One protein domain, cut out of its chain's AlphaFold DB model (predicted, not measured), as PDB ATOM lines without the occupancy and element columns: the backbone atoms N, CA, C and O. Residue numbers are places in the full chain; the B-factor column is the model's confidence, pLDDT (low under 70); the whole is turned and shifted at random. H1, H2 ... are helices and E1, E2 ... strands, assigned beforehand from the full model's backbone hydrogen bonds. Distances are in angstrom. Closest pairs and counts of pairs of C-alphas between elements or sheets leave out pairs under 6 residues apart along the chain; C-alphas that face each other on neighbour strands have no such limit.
ATOM      1  N   VAL A   5     113.675 145.708 157.378       86.06
ATOM      2  CA  VAL A   5     113.548 145.778 155.908       86.06
ATOM      3  C   VAL A   5     114.042 147.115 155.335       86.06
ATOM      4  O   VAL A   5     114.595 147.150 154.234       86.06
ATOM      5  N   LYS A   6     113.855 148.222 156.066       85.81
ATOM      6  CA  LYS A   6     114.276 149.563 155.628       85.81
ATOM      7  C   LYS A   6     115.753 149.808 155.935       85.81
ATOM      8  O   LYS A   6     116.475 150.333 155.093       85.81
ATOM      9  N   GLU A   7     116.196 149.391 157.118       87.38
ATOM     10  CA  GLU A   7     117.544 149.648 157.634       87.38
ATOM     11  C   GLU A   7     118.609 148.725 157.017       87.38
ATOM     12  O   GLU A   7     119.772 149.108 156.917       87.38
ATOM     13  N   ILE A   8     118.248 147.531 156.533       90.19
ATOM     14  CA  ILE A   8     119.252 146.568 156.054       90.19
ATOM     15  C   ILE A   8     119.987 147.031 154.796       90.19
ATOM     16  O   ILE A   8     121.163 146.726 154.607       90.19
ATOM     17  N   ARG A   9     119.319 147.808 153.937       90.38
ATOM     18  CA  ARG A   9     119.914 148.317 152.698       90.38
ATOM     19  C   ARG A   9     121.131 149.209 152.952       90.38
ATOM     20  O   ARG A   9     122.199 148.886 152.429       90.38
ATOM     21  N   PRO A  10     121.015 150.297 153.734       90.19
ATOM     22  CA  PRO A  10     122.174 151.120 154.058       90.19
ATOM     23  C   PRO A  10     123.232 150.358 154.867       90.19
ATOM     24  O   PRO A  10     124.414 150.594 154.651       90.19
ATOM     25  N   ILE A  11     122.851 149.396 155.717       92.00
ATOM     26  CA  ILE A  11     123.810 148.587 156.490       92.00
ATOM     27  C   ILE A  11     124.690 147.732 155.581       92.00
ATOM     28  O   ILE A  11     125.912 147.795 155.680       92.00
ATOM     29  N   ILE A  12     124.099 146.966 154.659       90.75
ATOM     30  CA  ILE A  12     124.868 146.132 153.725       90.75
ATOM     31  C   ILE A  12     125.764 146.999 152.836       90.75
ATOM     32  O   ILE A  12     126.916 146.634 152.588       90.75
ATOM     33  N   LYS A  13     125.281 148.170 152.396       90.06
ATOM     34  CA  LYS A  13     126.111 149.126 151.651       90.06
ATOM     35  C   LYS A  13     127.272 149.650 152.495       90.06
ATOM     36  O   LYS A  13     128.399 149.620 152.023       90.06
ATOM     37  N   SER A  14     127.040 150.033 153.747       91.00
ATOM     38  CA  SER A  14     128.101 150.469 154.664       91.00
ATOM     39  C   SER A  14     129.152 149.374 154.899       91.00
ATOM     40  O   SER A  14     130.352 149.624 154.822       91.00
ATOM     41  N   LEU A  15     128.724 148.118 155.071       90.00
ATOM     42  CA  LEU A  15     129.632 146.980 155.257       90.00
ATOM     43  C   LEU A  15     130.486 146.680 154.020       90.00
ATOM     44  O   LEU A  15     131.649 146.303 154.148       90.00
ATOM     45  N   THR A  16     129.929 146.829 152.820       87.88
ATOM     46  CA  THR A  16     130.592 146.404 151.573       87.88
ATOM     47  C   THR A  16     131.307 147.534 150.836       87.88
ATOM     48  O   THR A  16     132.328 147.290 150.198       87.88
ATOM     49  N   GLN A  17     130.801 148.763 150.937       88.94
ATOM     50  CA  GLN A  17     131.270 149.940 150.199       88.94
ATOM     51  C   GLN A  17     131.792 151.062 151.115       88.94
ATOM     52  O   GLN A  17     132.426 151.991 150.617       88.94
ATOM     53  N   GLY A  18     131.554 150.985 152.428       86.88
ATOM     54  CA  GLY A  18     131.986 151.999 153.390       86.88
ATOM     55  C   GLY A  18     133.499 152.041 153.631       86.88
ATOM     56  O   GLY A  18     134.280 151.162 153.245       86.88
ATOM     57  N   THR A  19     133.932 153.104 154.298       89.75
ATOM     58  CA  THR A  19     135.292 153.267 154.816       89.75
ATOM     59  C   THR A  19     135.586 152.254 155.932       89.75
ATOM     60  O   THR A  19     134.666 151.712 156.543       89.75
ATOM     61  N   PRO A  20     136.866 151.991 156.264       88.44
ATOM     62  CA  PRO A  20     137.196 151.038 157.324       88.44
ATOM     63  C   PRO A  20     136.603 151.408 158.692       88.44
ATOM     64  O   PRO A  20     136.332 150.510 159.484       88.44
ATOM     65  N   ALA A  21     136.413 152.705 158.958       90.25
ATOM     66  CA  ALA A  21     135.772 153.199 160.173       90.25
ATOM     67  C   ALA A  21     134.255 152.954 160.149       90.25
ATOM     68  O   ALA A  21     133.711 152.415 161.107       90.25
ATOM     69  N   GLU A  22     133.583 153.257 159.032       92.44
ATOM     70  CA  GLU A  22     132.145 152.996 158.864       92.44
ATOM     71  C   GLU A  22     131.822 151.500 158.946       92.44
ATOM     72  O   GLU A  22     130.856 151.114 159.602       92.44
ATOM     73  N   GLN A  23     132.654 150.640 158.347       92.06
ATOM     74  CA  GLN A  23     132.516 149.183 158.447       92.06
ATOM     75  C   GLN A  23     132.597 148.712 159.901       92.06
ATOM     76  O   GLN A  23     131.749 147.937 160.348       92.06
ATOM     77  N   GLN A  24     133.599 149.196 160.642       91.75
ATOM     78  CA  GLN A  24     133.777 148.859 162.050       91.75
ATOM     79  C   GLN A  24     132.584 149.330 162.886       91.75
ATOM     80  O   GLN A  24     131.984 148.515 163.581       91.75
ATOM     81  N   GLN A  25     132.178 150.592 162.749       92.75
ATOM     82  CA  GLN A  25     131.030 151.147 163.464       92.75
ATOM     83  C   GLN A  25     129.734 150.389 163.141       92.75
ATOM     84  O   GLN A  25     128.928 150.106 164.029       92.75
ATOM     85  N   THR A  26     129.535 150.017 161.876       92.38
ATOM     86  CA  THR A  26     128.358 149.255 161.439       92.38
ATOM     87  C   THR A  26     128.338 147.866 162.079       92.38
ATOM     88  O   THR A  26     127.301 147.444 162.589       92.38
ATOM     89  N   LEU A  27     129.474 147.166 162.122       91.56
ATOM     90  CA  LEU A  27     129.568 145.890 162.835       91.56
ATOM     91  C   LEU A  27     129.352 146.070 164.339       91.56
ATOM     92  O   LEU A  27     128.634 145.287 164.948       91.56
ATOM     93  N   GLU A  28     129.930 147.102 164.946       90.25
ATOM     94  CA  GLU A  28     129.774 147.363 166.377       90.25
ATOM     95  C   GLU A  28     128.321 147.638 166.778       90.25
ATOM     96  O   GLU A  28     127.897 147.201 167.847       90.25
ATOM     97  N   THR A  29     127.567 148.292 165.892       89.62
ATOM     98  CA  THR A  29     126.167 148.680 166.110       89.62
ATOM     99  C   THR A  29     125.193 147.529 165.859       89.62
ATOM    100  O   THR A  29     124.249 147.346 166.624       89.62
ATOM    101  N   TYR A  30     125.394 146.757 164.785       89.12
ATOM    102  CA  TYR A  30     124.388 145.800 164.303       89.12
ATOM    103  C   TYR A  30     124.754 144.326 164.512       89.12
ATOM    104  O   TYR A  30     123.878 143.476 164.376       89.12
ATOM    105  N   PHE A  31     126.011 143.999 164.833       88.75
ATOM    106  CA  PHE A  31     126.458 142.617 165.033       88.75
ATOM    107  C   PHE A  31     126.796 142.351 166.498       88.75
ATOM    108  O   PHE A  31     127.481 143.138 167.166       88.75
ATOM    109  N   THR A  32     126.370 141.186 166.986       88.56
ATOM    110  CA  THR A  32     126.771 140.707 168.306       88.56
ATOM    111  C   THR A  32     128.261 140.328 168.311       88.56
ATOM    112  O   THR A  32     128.825 139.990 167.265       88.56
ATOM    113  N   PRO A  33     128.946 140.397 169.470       85.88
ATOM    114  CA  PRO A  33     130.352 139.991 169.587       85.88
ATOM    115  C   PRO A  33     130.631 138.570 169.068       85.88
ATOM    116  O   PRO A  33     131.674 138.314 168.471       85.88
ATOM    117  N   ASP A  34     129.667 137.678 169.263       85.81
ATOM    118  CA  ASP A  34     129.669 136.245 168.981       85.81
ATOM    119  C   ASP A  34     128.921 135.877 167.683       85.81
ATOM    120  O   ASP A  34     128.572 134.712 167.468       85.81
ATOM    121  N   ALA A  35     128.674 136.866 166.815       87.06
ATOM    122  CA  ALA A  35     127.929 136.689 165.576       87.06
ATOM    123  C   ALA A  35     128.550 135.613 164.675       87.06
ATOM    124  O   ALA A  35     129.765 135.552 164.476       87.06
ATOM    125  N   THR A  36     127.695 134.791 164.072       87.19
ATOM    126  CA  THR A  36     128.116 133.810 163.068       87.19
ATOM    127  C   THR A  36     127.973 134.391 161.670       87.19
ATOM    128  O   THR A  36     127.053 135.158 161.385       87.19
ATOM    129  N   PHE A  37     128.886 134.023 160.777       86.94
ATOM    130  CA  PHE A  37     128.842 134.458 159.386       86.94
ATOM    131  C   PHE A  37     129.085 133.265 158.475       86.94
ATOM    132  O   PHE A  37     130.080 132.559 158.619       86.94
ATOM    133  N   ALA A  38     128.180 133.024 157.534       85.44
ATOM    134  CA  ALA A  38     128.321 131.966 156.547       85.44
ATOM    135  C   ALA A  38     128.162 132.570 155.154       85.44
ATOM    136  O   ALA A  38     127.086 133.024 154.776       85.44
ATOM    137  N   HIS A  39     129.255 132.579 154.401       81.88
ATOM    138  CA  HIS A  39     129.320 133.059 153.030       81.88
ATOM    139  C   HIS A  39     129.927 131.959 152.147       81.88
ATOM    140  O   HIS A  39     130.742 131.180 152.647       81.88
ATOM    141  N   PRO A  40     129.597 131.877 150.843       77.06
ATOM    142  CA  PRO A  40     130.116 130.821 149.967       77.06
ATOM    143  C   PRO A  40     131.643 130.662 149.979       77.06
ATOM    144  O   PRO A  40     132.149 129.564 149.774       77.06
ATOM    145  N   PHE A  41     132.379 131.742 150.246       74.06
ATOM    146  CA  PHE A  41     133.843 131.735 150.277       74.06
ATOM    147  C   PHE A  41     134.447 131.632 151.681       74.06
ATOM    148  O   PHE A  41     135.631 131.333 151.808       74.06
ATOM    149  N   CYS A  42     133.687 131.924 152.738       82.25
ATOM    150  CA  CYS A  42     134.217 131.927 154.095       82.25
ATOM    151  C   CYS A  42     133.121 131.731 155.137       82.25
ATOM    152  O   CYS A  42     132.007 132.244 155.014       82.25
ATOM    153  N   ARG A  43     133.477 131.053 156.222       87.88
ATOM    154  CA  ARG A  43     132.603 130.863 157.371       87.88
ATOM    155  C   ARG A  43     133.328 131.293 158.638       87.88
ATOM    156  O   ARG A  43     134.458 130.876 158.867       87.88
ATOM    157  N   VAL A  44     132.658 132.092 159.457       87.75
ATOM    158  CA  VAL A  44     133.099 132.490 160.793       87.75
ATOM    159  C   VAL A  44     132.181 131.809 161.808       87.75
ATOM    160  O   VAL A  44     130.971 132.072 161.799       87.75
ATOM    161  N   PRO A  45     132.708 130.900 162.647       87.56
ATOM    162  CA  PRO A  45     131.940 130.314 163.738       87.56
ATOM    163  C   PRO A  45     131.697 131.342 164.852       87.56
ATOM    164  O   PRO A  45     132.287 132.422 164.862       87.56
ATOM    165  N   SER A  46     130.832 130.993 165.804       89.06
ATOM    166  CA  SER A  46     130.653 131.789 167.016       89.06
ATOM    167  C   SER A  46     131.860 131.552 167.923       89.06
ATOM    168  O   SER A  46     132.140 130.421 168.317       89.06
ATOM    169  N   ILE A  47     132.615 132.612 168.169       85.00
ATOM    170  CA  ILE A  47     133.823 132.656 168.977       85.00
ATOM    171  C   ILE A  47     133.492 133.627 170.108       85.00
ATOM    172  O   ILE A  47     133.230 134.807 169.833       85.00
ATOM    173  N   PRO A  48     133.467 133.157 171.365       83.19
ATOM    174  CA  PRO A  48     133.216 134.033 172.494       83.19
ATOM    175  C   PRO A  48     134.366 135.031 172.648       83.19
ATOM    176  O   PRO A  48     135.453 134.861 172.097       83.19
ATOM    177  N   THR A  49     134.118 136.109 173.382       83.56
ATOM    178  CA  THR A  49     135.117 137.160 173.562       83.56
ATOM    179  C   THR A  49     136.285 136.662 174.411       83.56
ATOM    180  O   THR A  49     136.101 136.307 175.574       83.56
ATOM    181  N   TYR A  50     137.491 136.707 173.849       79.69
ATOM    182  CA  TYR A  50     138.741 136.401 174.537       79.69
ATOM    183  C   TYR A  50     139.634 137.640 174.598       79.69
ATOM    184  O   TYR A  50     139.864 138.302 173.587       79.69
ATOM    185  N   ALA A  51     140.175 137.937 175.777       80.00
ATOM    186  CA  ALA A  51     141.256 138.904 175.920       80.00
ATOM    187  C   ALA A  51     142.592 138.181 175.717       80.00
ATOM    188  O   ALA A  51     142.857 137.165 176.364       80.00
ATOM    189  N   LEU A  52     143.425 138.678 174.805       78.06
ATOM    190  CA  LEU A  52     144.757 138.118 174.601       78.06
ATOM    191  C   LEU A  52     145.706 138.650 175.684       78.06
ATOM    192  O   LEU A  52     145.712 139.854 175.939       78.06
ATOM    193  N   PRO A  53     146.565 137.801 176.279       76.38
ATOM    194  CA  PRO A  53     147.458 138.214 177.365       76.38
ATOM    195  C   PRO A  53     148.472 139.294 176.952       76.38
ATOM    196  O   PRO A  53     149.005 139.992 177.806       76.38
ATOM    197  N   PHE A  54     148.727 139.451 175.650       79.88
ATOM    198  CA  PHE A  54     149.634 140.455 175.083       79.88
ATOM    199  C   PHE A  54     148.923 141.703 174.523       79.88
ATOM    200  O   PHE A  54     149.597 142.666 174.168       79.88
ATOM    201  N   LEU A  55     147.586 141.706 174.439       76.25
ATOM    202  CA  LEU A  55     146.758 142.819 173.950       76.25
ATOM    203  C   LEU A  55     145.469 142.897 174.796       76.25
ATOM    204  O   LEU A  55     144.396 142.519 174.315       76.25
ATOM    205  N   PRO A  56     145.556 143.348 176.062       72.50
ATOM    206  CA  PRO A  56     144.425 143.326 176.994       72.50
ATOM    207  C   PRO A  56     143.260 144.218 176.543       72.50
ATOM    208  O   PRO A  56     142.103 143.888 176.792       72.50
ATOM    209  N   ASP A  57     143.553 145.297 175.814       77.25
ATOM    210  CA  ASP A  57     142.553 146.278 175.378       77.25
ATOM    211  C   ASP A  57     141.841 145.891 174.071       77.25
ATOM    212  O   ASP A  57     140.928 146.586 173.628       77.25
ATOM    213  N   THR A  58     142.248 144.795 173.415       75.12
ATOM    214  CA  THR A  58     141.653 144.348 172.145       75.12
ATOM    215  C   THR A  58     140.950 142.999 172.323       75.12
ATOM    216  O   THR A  58     141.581 141.950 172.169       75.12
ATOM    217  N   PRO A  59     139.639 142.993 172.629       79.00
ATOM    218  CA  PRO A  59     138.876 141.757 172.748       79.00
ATOM    219  C   PRO A  59     138.776 141.053 171.391       79.00
ATOM    220  O   PRO A  59     138.197 141.587 170.445       79.00
ATOM    221  N   VAL A  60     139.298 139.831 171.300       83.25
ATOM    222  CA  VAL A  60     139.165 138.977 170.117       83.25
ATOM    223  C   VAL A  60     137.839 138.243 170.176       83.25
ATOM    224  O   VAL A  60     137.564 137.497 171.112       83.25
ATOM    225  N   ASN A  61     137.006 138.458 169.166       88.56
ATOM    226  CA  ASN A  61     135.689 137.850 169.038       88.56
ATOM    227  C   ASN A  61     135.350 137.609 167.556       88.56
ATOM    228  O   ASN A  61     136.075 138.067 166.662       88.56
ATOM    229  N   SER A  62     134.245 136.912 167.273       89.31
ATOM    230  CA  SER A  62     133.806 136.667 165.887       89.31
ATOM    231  C   SER A  62     133.621 137.949 165.088       89.31
ATOM    232  O   SER A  62     133.936 137.990 163.898       89.31
ATOM    233  N   ARG A  63     133.159 139.021 165.738       91.00
ATOM    234  CA  ARG A  63     132.945 140.320 165.094       91.00
ATOM    235  C   ARG A  63     134.225 140.910 164.493       91.00
ATOM    236  O   ARG A  63     134.177 141.408 163.369       91.00
ATOM    237  N   LEU A  64     135.367 140.816 165.180       89.00
ATOM    238  CA  LEU A  64     136.652 141.251 164.617       89.00
ATOM    239  C   LEU A  64     137.052 140.425 163.392       89.00
ATOM    240  O   LEU A  64     137.519 140.986 162.403       89.00
ATOM    241  N   VAL A  65     136.824 139.109 163.413       89.06
ATOM    242  CA  VAL A  65     137.110 138.238 162.260       89.06
ATOM    243  C   VAL A  65     136.254 138.635 161.053       89.06
ATOM    244  O   VAL A  65     136.764 138.749 159.938       89.06
ATOM    245  N   ILE A  66     134.970 138.927 161.276       91.12
ATOM    246  CA  ILE A  66     134.057 139.422 160.239       91.12
ATOM    247  C   ILE A  66     134.553 140.762 159.665       91.12
ATOM    248  O   ILE A  66     134.556 140.937 158.445       91.12
ATOM    249  N   LEU A  67     135.037 141.685 160.505       90.94
ATOM    250  CA  LEU A  67     135.624 142.953 160.048       90.94
ATOM    251  C   LEU A  67     136.831 142.728 159.128       90.94
ATOM    252  O   LEU A  67     136.938 143.367 158.079       90.94
ATOM    253  N   PHE A  68     137.727 141.805 159.489       89.75
ATOM    254  CA  PHE A  68     138.873 141.462 158.647       89.75
ATOM    255  C   PHE A  68     138.451 140.894 157.290       89.75
ATOM    256  O   PHE A  68     139.058 141.252 156.284       89.75
ATOM    257  N   ILE A  69     137.391 140.084 157.235       90.25
ATOM    258  CA  ILE A  69     136.852 139.552 155.975       90.25
ATOM    259  C   ILE A  69     136.352 140.680 155.068       90.25
ATOM    260  O   ILE A  69     136.736 140.733 153.900       90.25
ATOM    261  N   TYR A  70     135.553 141.620 155.589       88.56
ATOM    262  CA  TYR A  70     135.068 142.755 154.790       88.56
ATOM    263  C   TYR A  70     136.210 143.644 154.284       88.56
ATOM    264  O   TYR A  70     136.195 144.088 153.133       88.56
ATOM    265  N   ARG A  71     137.242 143.859 155.109       89.50
ATOM    266  CA  ARG A  71     138.453 144.585 154.704       89.50
ATOM    267  C   ARG A  71     139.221 143.849 153.614       89.50
ATOM    268  O   ARG A  71     139.602 144.455 152.614       89.50
ATOM    269  N   TRP A  72     139.418 142.547 153.789       86.44
ATOM    270  CA  TRP A  72     140.109 141.707 152.821       86.44
ATOM    271  C   TRP A  72     139.376 141.676 151.476       86.44
ATOM    272  O   TRP A  72     140.011 141.856 150.439       86.44
ATOM    273  N   TYR A  73     138.043 141.571 151.472       85.31
ATOM    274  CA  TYR A  73     137.256 141.633 150.240       85.31
ATOM    275  C   TYR A  73     137.368 142.962 149.509       85.31
ATOM    276  O   TYR A  73     137.415 142.965 148.282       85.31
ATOM    277  N   ARG A  74     137.470 144.083 150.225       84.69
ATOM    278  CA  ARG A  74     137.670 145.392 149.595       84.69
ATOM    279  C   ARG A  74     139.050 145.526 148.949       84.69
ATOM    280  O   ARG A  74     139.172 146.131 147.891       84.69
ATOM    281  N   ILE A  75     140.080 144.944 149.564       85.62
ATOM    282  CA  ILE A  75     141.425 144.872 148.971       85.62
ATOM    283  C   ILE A  75     141.396 143.975 147.725       85.62
ATOM    284  O   ILE A  75     141.953 144.330 146.689       85.62
ATOM    285  N   LEU A  76     140.712 142.830 147.811       83.94
ATOM    286  CA  LEU A  76     140.589 141.860 146.723       83.94
ATOM    287  C   LEU A  76     139.763 142.399 145.542       83.94
ATOM    288  O   LEU A  76     140.059 142.104 144.382       83.94
ATOM    289  N   SER A  77     138.738 143.195 145.836       82.25
ATOM    290  CA  SER A  77     137.805 143.764 144.873       82.25
ATOM    291  C   SER A  77     137.680 145.276 145.094       82.25
ATOM    292  O   SER A  77     136.789 145.712 145.820       82.25
ATOM    293  N   PRO A  78     138.530 146.110 144.467       76.56
ATOM    294  CA  PRO A  78     138.524 147.561 144.678       76.56
ATOM    295  C   PRO A  78     137.213 148.241 144.267       76.56
ATOM    296  O   PRO A  78     136.886 149.317 144.764       76.56
ATOM    297  N   ARG A  79     136.463 147.623 143.345       81.62
ATOM    298  CA  ARG A  79     135.110 148.041 142.966       81.62
ATOM    299  C   ARG A  79     134.144 146.919 143.321       81.62
ATOM    300  O   ARG A  79     134.259 145.813 142.795       81.62
ATOM    301  N   ILE A  80     133.225 147.204 144.237       85.56
ATOM    302  CA  ILE A  80     132.142 146.302 144.636       85.56
ATOM    303  C   ILE A  80     130.845 147.072 144.440       85.56
ATOM    304  O   ILE A  80     130.634 148.101 145.085       85.56
ATOM    305  N   ASP A  81     129.979 146.578 143.565       86.69
ATOM    306  CA  ASP A  81     128.616 147.085 143.448       86.69
ATOM    307  C   ASP A  81     127.656 146.100 144.112       86.69
ATOM    308  O   ASP A  81     127.699 144.900 143.833       86.69
ATOM    309  N   VAL A  82     126.826 146.598 145.026       89.50
ATOM    310  CA  VAL A  82     125.862 145.794 145.776       89.50
ATOM    311  C   VAL A  82     124.481 146.400 145.617       89.50
ATOM    312  O   VAL A  82     124.201 147.505 146.093       89.50
ATOM    313  N   ASP A  83     123.600 145.620 145.004       90.94
ATOM    314  CA  ASP A  83     122.184 145.917 144.895       90.94
ATOM    315  C   ASP A  83     121.356 144.905 145.689       90.94
ATOM    316  O   ASP A  83     121.687 143.722 145.778       90.94
ATOM    317  N   ILE A  84     120.259 145.370 146.277       91.44
ATOM    318  CA  ILE A  84     119.359 144.532 147.071       91.44
ATOM    319  C   ILE A  84     118.032 144.486 146.334       91.44
ATOM    320  O   ILE A  84     117.252 145.438 146.348       91.44
ATOM    321  N   SER A  85     117.762 143.368 145.683       89.44
ATOM    322  CA  SER A  85     116.577 143.232 144.843       89.44
ATOM    323  C   SER A  85     115.317 143.011 145.683       89.44
ATOM    324  O   SER A  85     114.259 143.534 145.354       89.44
ATOM    325  N   SER A  86     115.423 142.290 146.803       90.56
ATOM    326  CA  SER A  86     114.300 142.025 147.710       90.56
ATOM    327  C   SER A  86     114.778 141.865 149.152       90.56
ATOM    328  O   SER A  86     115.892 141.396 149.388       90.56
ATOM    329  N   ALA A  87     113.934 142.260 150.102       92.12
ATOM    330  CA  ALA A  87     114.123 142.027 151.527       92.12
ATOM    331  C   ALA A  87     112.763 141.680 152.149       92.12
ATOM    332  O   ALA A  87     111.811 142.450 152.018       92.12
ATOM    333  N   VAL A  88     112.672 140.526 152.806       92.19
ATOM    334  CA  VAL A  88     111.444 140.005 153.419       92.19
ATOM    335  C   VAL A  88     111.753 139.596 154.849       92.19
ATOM    336  O   VAL A  88     112.650 138.789 155.081       92.19
ATOM    337  N   HIS A  89     111.019 140.154 155.808       91.50
ATOM    338  CA  HIS A  89     111.170 139.823 157.220       91.50
ATOM    339  C   HIS A  89     110.076 138.841 157.648       91.50
ATOM    340  O   HIS A  89     108.894 139.182 157.615       91.50
ATOM    341  N   ASP A  90     110.475 137.644 158.065       90.50
ATOM    342  CA  ASP A  90     109.612 136.714 158.782       90.50
ATOM    343  C   ASP A  90     109.660 137.027 160.281       90.50
ATOM    344  O   ASP A  90     110.577 136.620 160.996       90.50
ATOM    345  N   GLN A  91     108.642 137.746 160.752       85.81
ATOM    346  CA  GLN A  91     108.502 138.136 162.157       85.81
ATOM    347  C   GLN A  91     108.285 136.946 163.100       85.81
ATOM    348  O   GLN A  91     108.537 137.069 164.294       85.81
ATOM    349  N   LYS A  92     107.796 135.798 162.608       86.56
ATOM    350  CA  LYS A  92     107.535 134.634 163.471       86.56
ATOM    351  C   LYS A  92     108.827 133.936 163.868       86.56
ATOM    352  O   LYS A  92     108.936 133.440 164.984       86.56
ATOM    353  N   GLN A  93     109.781 133.884 162.942       85.62
ATOM    354  CA  GLN A  93     111.078 133.237 163.142       85.62
ATOM    355  C   GLN A  93     112.218 134.239 163.380       85.62
ATOM    356  O   GLN A  93     113.345 133.814 163.619       85.62
ATOM    357  N   ASN A  94     111.939 135.549 163.322       88.31
ATOM    358  CA  ASN A  94     112.931 136.631 163.349       88.31
ATOM    359  C   ASN A  94     114.036 136.440 162.296       88.31
ATOM    360  O   ASN A  94     115.228 136.620 162.557       88.31
ATOM    361  N   LEU A  95     113.625 136.051 161.084       91.38
ATOM    362  CA  LEU A  95     114.519 135.825 159.952       91.38
ATOM    363  C   LEU A  95     114.318 136.896 158.893       91.38
ATOM    364  O   LEU A  95     113.204 137.126 158.421       91.38
ATOM    365  N   LEU A  96     115.407 137.520 158.466       91.31
ATOM    366  CA  LEU A  96     115.396 138.460 157.357       91.31
ATOM    367  C   LEU A  96     116.020 137.800 156.129       91.31
ATOM    368  O   LEU A  96     117.222 137.536 156.079       91.31
ATOM    369  N   TYR A  97     115.185 137.553 155.128       92.06
ATOM    370  CA  TYR A  97     115.584 137.021 153.836       92.06
ATOM    371  C   TYR A  97     115.927 138.166 152.897       92.06
ATOM    372  O   TYR A  97     115.129 139.084 152.698       92.06
ATOM    373  N   LEU A  98     117.107 138.102 152.293       92.31
ATOM    374  CA  LEU A  98     117.611 139.111 151.377       92.31
ATOM    375  C   LEU A  98     118.016 138.479 150.062       92.31
ATOM    376  O   LEU A  98     118.754 137.499 150.027       92.31
ATOM    377  N   GLN A  99     117.593 139.107 148.976       93.31
ATOM    378  CA  GLN A  99     118.092 138.824 147.644       93.31
ATOM    379  C   GLN A  99     119.093 139.923 147.285       93.31
ATOM    380  O   GLN A  99     118.699 141.067 147.048       93.31
ATOM    381  N   ILE A 100     120.378 139.584 147.257       91.88
ATOM    382  CA  ILE A 100     121.470 140.522 146.999       91.88
ATOM    383  C   ILE A 100     122.095 140.186 145.646       91.88
ATOM    384  O   ILE A 100     122.425 139.037 145.363       91.88
ATOM    385  N   THR A 101     122.274 141.191 144.800       91.44
ATOM    386  CA  THR A 101     123.069 141.095 143.579       91.44
ATOM    387  C   THR A 101     124.383 141.824 143.816       91.44
ATOM    388  O   THR A 101     124.381 143.012 144.124       91.44
ATOM    389  N   GLN A 102     125.503 141.119 143.686       89.38
ATOM    390  CA  GLN A 102     126.834 141.683 143.901       89.38
ATOM    391  C   GLN A 102     127.657 141.567 142.623       89.38
ATOM    392  O   GLN A 102     127.710 140.504 142.001       89.38
ATOM    393  N   ALA A 103     128.290 142.663 142.222       88.50
ATOM    394  CA  ALA A 103     129.274 142.685 141.155       88.50
ATOM    395  C   ALA A 103     130.653 142.940 141.768       88.50
ATOM    396  O   ALA A 103     130.880 143.982 142.385       88.50
ATOM    397  N   PHE A 104     131.555 141.975 141.604       84.31
ATOM    398  CA  PHE A 104     132.921 142.053 142.116       84.31
ATOM    399  C   PHE A 104     133.885 142.313 140.966       84.31
ATOM    400  O   PHE A 104     133.893 141.567 139.990       84.31
ATOM    401  N   THR A 105     134.714 143.345 141.073       85.44
ATOM    402  CA  THR A 105     135.835 143.565 140.156       85.44
ATOM    403  C   THR A 105     137.127 143.253 140.889       85.44
ATOM    404  O   THR A 105     137.596 144.054 141.696       85.44
ATOM    405  N   PHE A 106     137.714 142.097 140.595       84.06
ATOM    406  CA  PHE A 106     138.970 141.680 141.209       84.06
ATOM    407  C   PHE A 106     140.135 142.558 140.741       84.06
ATOM    408  O   PHE A 106     140.274 142.813 139.545       84.06
ATOM    409  N   PHE A 107     141.022 142.965 141.656       81.38
ATOM    410  CA  PHE A 107     142.173 143.808 141.291       81.38
ATOM    411  C   PHE A 107     143.120 143.125 140.290       81.38
ATOM    412  O   PHE A 107     143.799 143.802 139.524       81.38
ATOM    413  N   PHE A 108     143.158 141.788 140.289       82.38
ATOM    414  CA  PHE A 108     144.014 140.979 139.420       82.38
ATOM    415  C   PHE A 108     143.328 140.533 138.113       82.38
ATOM    416  O   PHE A 108     143.982 139.927 137.267       82.38
ATOM    417  N   LEU A 109     142.035 140.834 137.914       82.31
ATOM    418  CA  LEU A 109     141.286 140.514 136.685       82.31
ATOM    419  C   LEU A 109     140.566 141.765 136.147       82.31
ATOM    420  O   LEU A 109     139.377 141.952 136.403       82.31
ATOM    421  N   PRO A 110     141.246 142.614 135.356       70.06
ATOM    422  CA  PRO A 110     140.699 143.907 134.937       70.06
ATOM    423  C   PRO A 110     139.553 143.827 133.911       70.06
ATOM    424  O   PRO A 110     138.819 144.798 133.755       70.06
ATOM    425  N   VAL A 111     139.380 142.698 133.211       79.62
ATOM    426  CA  VAL A 111     138.418 142.557 132.091       79.62
ATOM    427  C   VAL A 111     137.154 141.777 132.488       79.62
ATOM    428  O   VAL A 111     136.197 141.712 131.722       79.62
ATOM    429  N   TYR A 112     137.104 141.200 133.693       79.75
ATOM    430  CA  TYR A 112     135.997 140.343 134.118       79.75
ATOM    431  C   TYR A 112     135.357 140.851 135.409       79.75
ATOM    432  O   TYR A 112     136.013 141.006 136.435       79.75
ATOM    433  N   THR A 113     134.052 141.109 135.363       83.25
ATOM    434  CA  THR A 113     133.251 141.502 136.531       83.25
ATOM    435  C   THR A 113     132.054 140.561 136.634       83.25
ATOM    436  O   THR A 113     131.021 140.808 136.003       83.25
ATOM    437  N   PRO A 114     132.180 139.445 137.374       84.31
ATOM    438  CA  PRO A 114     131.068 138.537 137.586       84.31
ATOM    439  C   PRO A 114     129.976 139.234 138.395       84.31
ATOM    440  O   PRO A 114     130.234 139.836 139.439       84.31
ATOM    441  N   ARG A 115     128.736 139.107 137.921       87.25
ATOM    442  CA  ARG A 115     127.538 139.487 138.666       87.25
ATOM    443  C   ARG A 115     126.937 138.231 139.278       87.25
ATOM    444  O   ARG A 115     126.430 137.377 138.554       87.25
ATOM    445  N   ILE A 116     126.986 138.127 140.599       88.06
ATOM    446  CA  ILE A 116     126.434 136.995 141.340       88.06
ATOM    447  C   ILE A 116     125.153 137.401 142.063       88.06
ATOM    448  O   ILE A 116     125.002 138.540 142.502       88.06
ATOM    449  N   ARG A 117     124.220 136.456 142.174       90.00
ATOM    450  CA  ARG A 117     123.006 136.601 142.979       90.00
ATOM    451  C   ARG A 117     123.144 135.717 144.208       90.00
ATOM    452  O   ARG A 117     123.342 134.513 144.072       90.00
ATOM    453  N   LEU A 118     123.047 136.326 145.379       89.94
ATOM    454  CA  LEU A 118     123.161 135.680 146.675       89.94
ATOM    455  C   LEU A 118     121.841 135.842 147.428       89.94
ATOM    456  O   LEU A 118     121.364 136.960 147.630       89.94
ATOM    457  N   THR A 119     121.266 134.724 147.856       91.62
ATOM    458  CA  THR A 119     120.175 134.731 148.831       91.62
ATOM    459  C   THR A 119     120.791 134.621 150.220       91.62
ATOM    460  O   THR A 119     121.384 133.600 150.563       91.62
ATOM    461  N   THR A 120     120.675 135.687 151.004       89.56
ATOM    462  CA  THR A 120     121.223 135.781 152.358       89.56
ATOM    463  C   THR A 120     120.093 135.666 153.369       89.56
ATOM    464  O   THR A 120     119.070 136.336 153.240       89.56
ATOM    465  N   VAL A 121     120.296 134.843 154.393       92.31
ATOM    466  CA  VAL A 121     119.388 134.727 155.537       92.31
ATOM    467  C   VAL A 121     120.087 135.328 156.745       92.31
ATOM    468  O   VAL A 121     121.187 134.902 157.096       92.31
ATOM    469  N   LEU A 122     119.474 136.335 157.359       89.44
ATOM    470  CA  LEU A 122     119.962 136.930 158.597       89.44
ATOM    471  C   LEU A 122     119.073 136.491 159.753       89.44
ATOM    472  O   LEU A 122     117.854 136.651 159.702       89.44
ATOM    473  N   HIS A 123     119.710 135.969 160.794       89.25
ATOM    474  CA  HIS A 123     119.070 135.688 162.070       89.25
ATOM    475  C   HIS A 123     119.123 136.956 162.916       89.25
ATOM    476  O   HIS A 123     120.211 137.468 163.189       89.25
ATOM    477  N   LEU A 124     117.959 137.485 163.287       86.56
ATOM    478  CA  LEU A 124     117.861 138.678 164.116       86.56
ATOM    479  C   LEU A 124     117.706 138.262 165.577       86.56
ATOM    480  O   LEU A 124     116.825 137.471 165.911       86.56
TER     481      LEU A 124
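Overview. This is residues 5 to 124 of the 165 residues of an uncharacterized protein of Verticillium dahliae (strain VdLs.17 / ATCC MYA-4575 / FGSC 10137) (UniProt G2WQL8). A long, twisted wall of three strands, E5, E6 and E7, has helix H1 over one face; H2 folds back on H1, and H3 packs on both helices and reaches the wall only with residues 73 to 76. The small hairpin E1 E2 packs on H3, while a second, E3 E4, lies farthest from the middle. The 120 printed residues run H1 H2 E1 E2 E3 E4 H3 E5 E6 E7, three named helices and seven named strands, mixed in class. The large sheet's order is E5, E6, E7, antiparallel. The whole is compact but flat, with a radius of gyration of the C-alphas of 15.3 A and spans of 46 by 43 by 23 A.

Along the chain. Find C-alpha 79 at (135.110, 148.041, 142.966); from there E5 runs 32.1 A to residue 90, bending by 55 degrees at residue 85. E6, residues 95 to 105, covers 30.1 A; E7, residues 115 to 123, covers 25.2 A and ends at (119.070, 135.688, 162.070). H1 begins at C-alpha 5, (113.548, 145.778, 155.908), and ends at residue 17, 19.1 A away; H2 is residues 20 to 30, 15.5 A, and H3 residues 62 to 76, 21.0 A. The short strands are E1, 37 to 39, E2, 42 to 44, E3, 50 to 52, and E4, 55 to 60.

Arrangement. E5, E6 and E7 form a meander, each strand the antiparallel neighbour of the one before; look for N 83 and O 101 at 2.9 A, and N 98 and O 120 at 2.8 A, within hydrogen-bond range. H1 is on this sheet at a height over the sheet of 7.6 A, making two layers, a helix on one face of a sheet; its closest C-alphas to E5 are Val 5 and Ala 87, 5.8 A. H1 and H2, a helical hairpin, touch at Leu 15 and Gln 23, whose C-alphas are 4.8 A apart, at a shallow tilt of 30 degrees, opposite ways. H3 touches H1 at a steep tilt of 59 degrees, closest at C-alphas Tyr 70 and Thr 16, 6.6 A. H3 also touches H2, closest at C-alphas Leu 67 and Gln 24, 6.5 A. H3 only grazes the large sheet. The closest C-alphas of E2 and H3 are Val 44 and Ser 62, 6.6 A. In hairpin E1 E2, N 39 and O 42 are 2.8 A apart; in hairpin E3 E4, N 50 and O 60 are 2.8 A apart. Every O i to N i+4 pair is within hydrogen-bond range in H2 and H3, and 7 of 9 in H1.

Size, cuts and confidence. The farthest C-alphas, Pro 53 and Val 111, are 46.4 A apart. The printed part has no cut, no link is long, and no printed residue is under 70 in pLDDT.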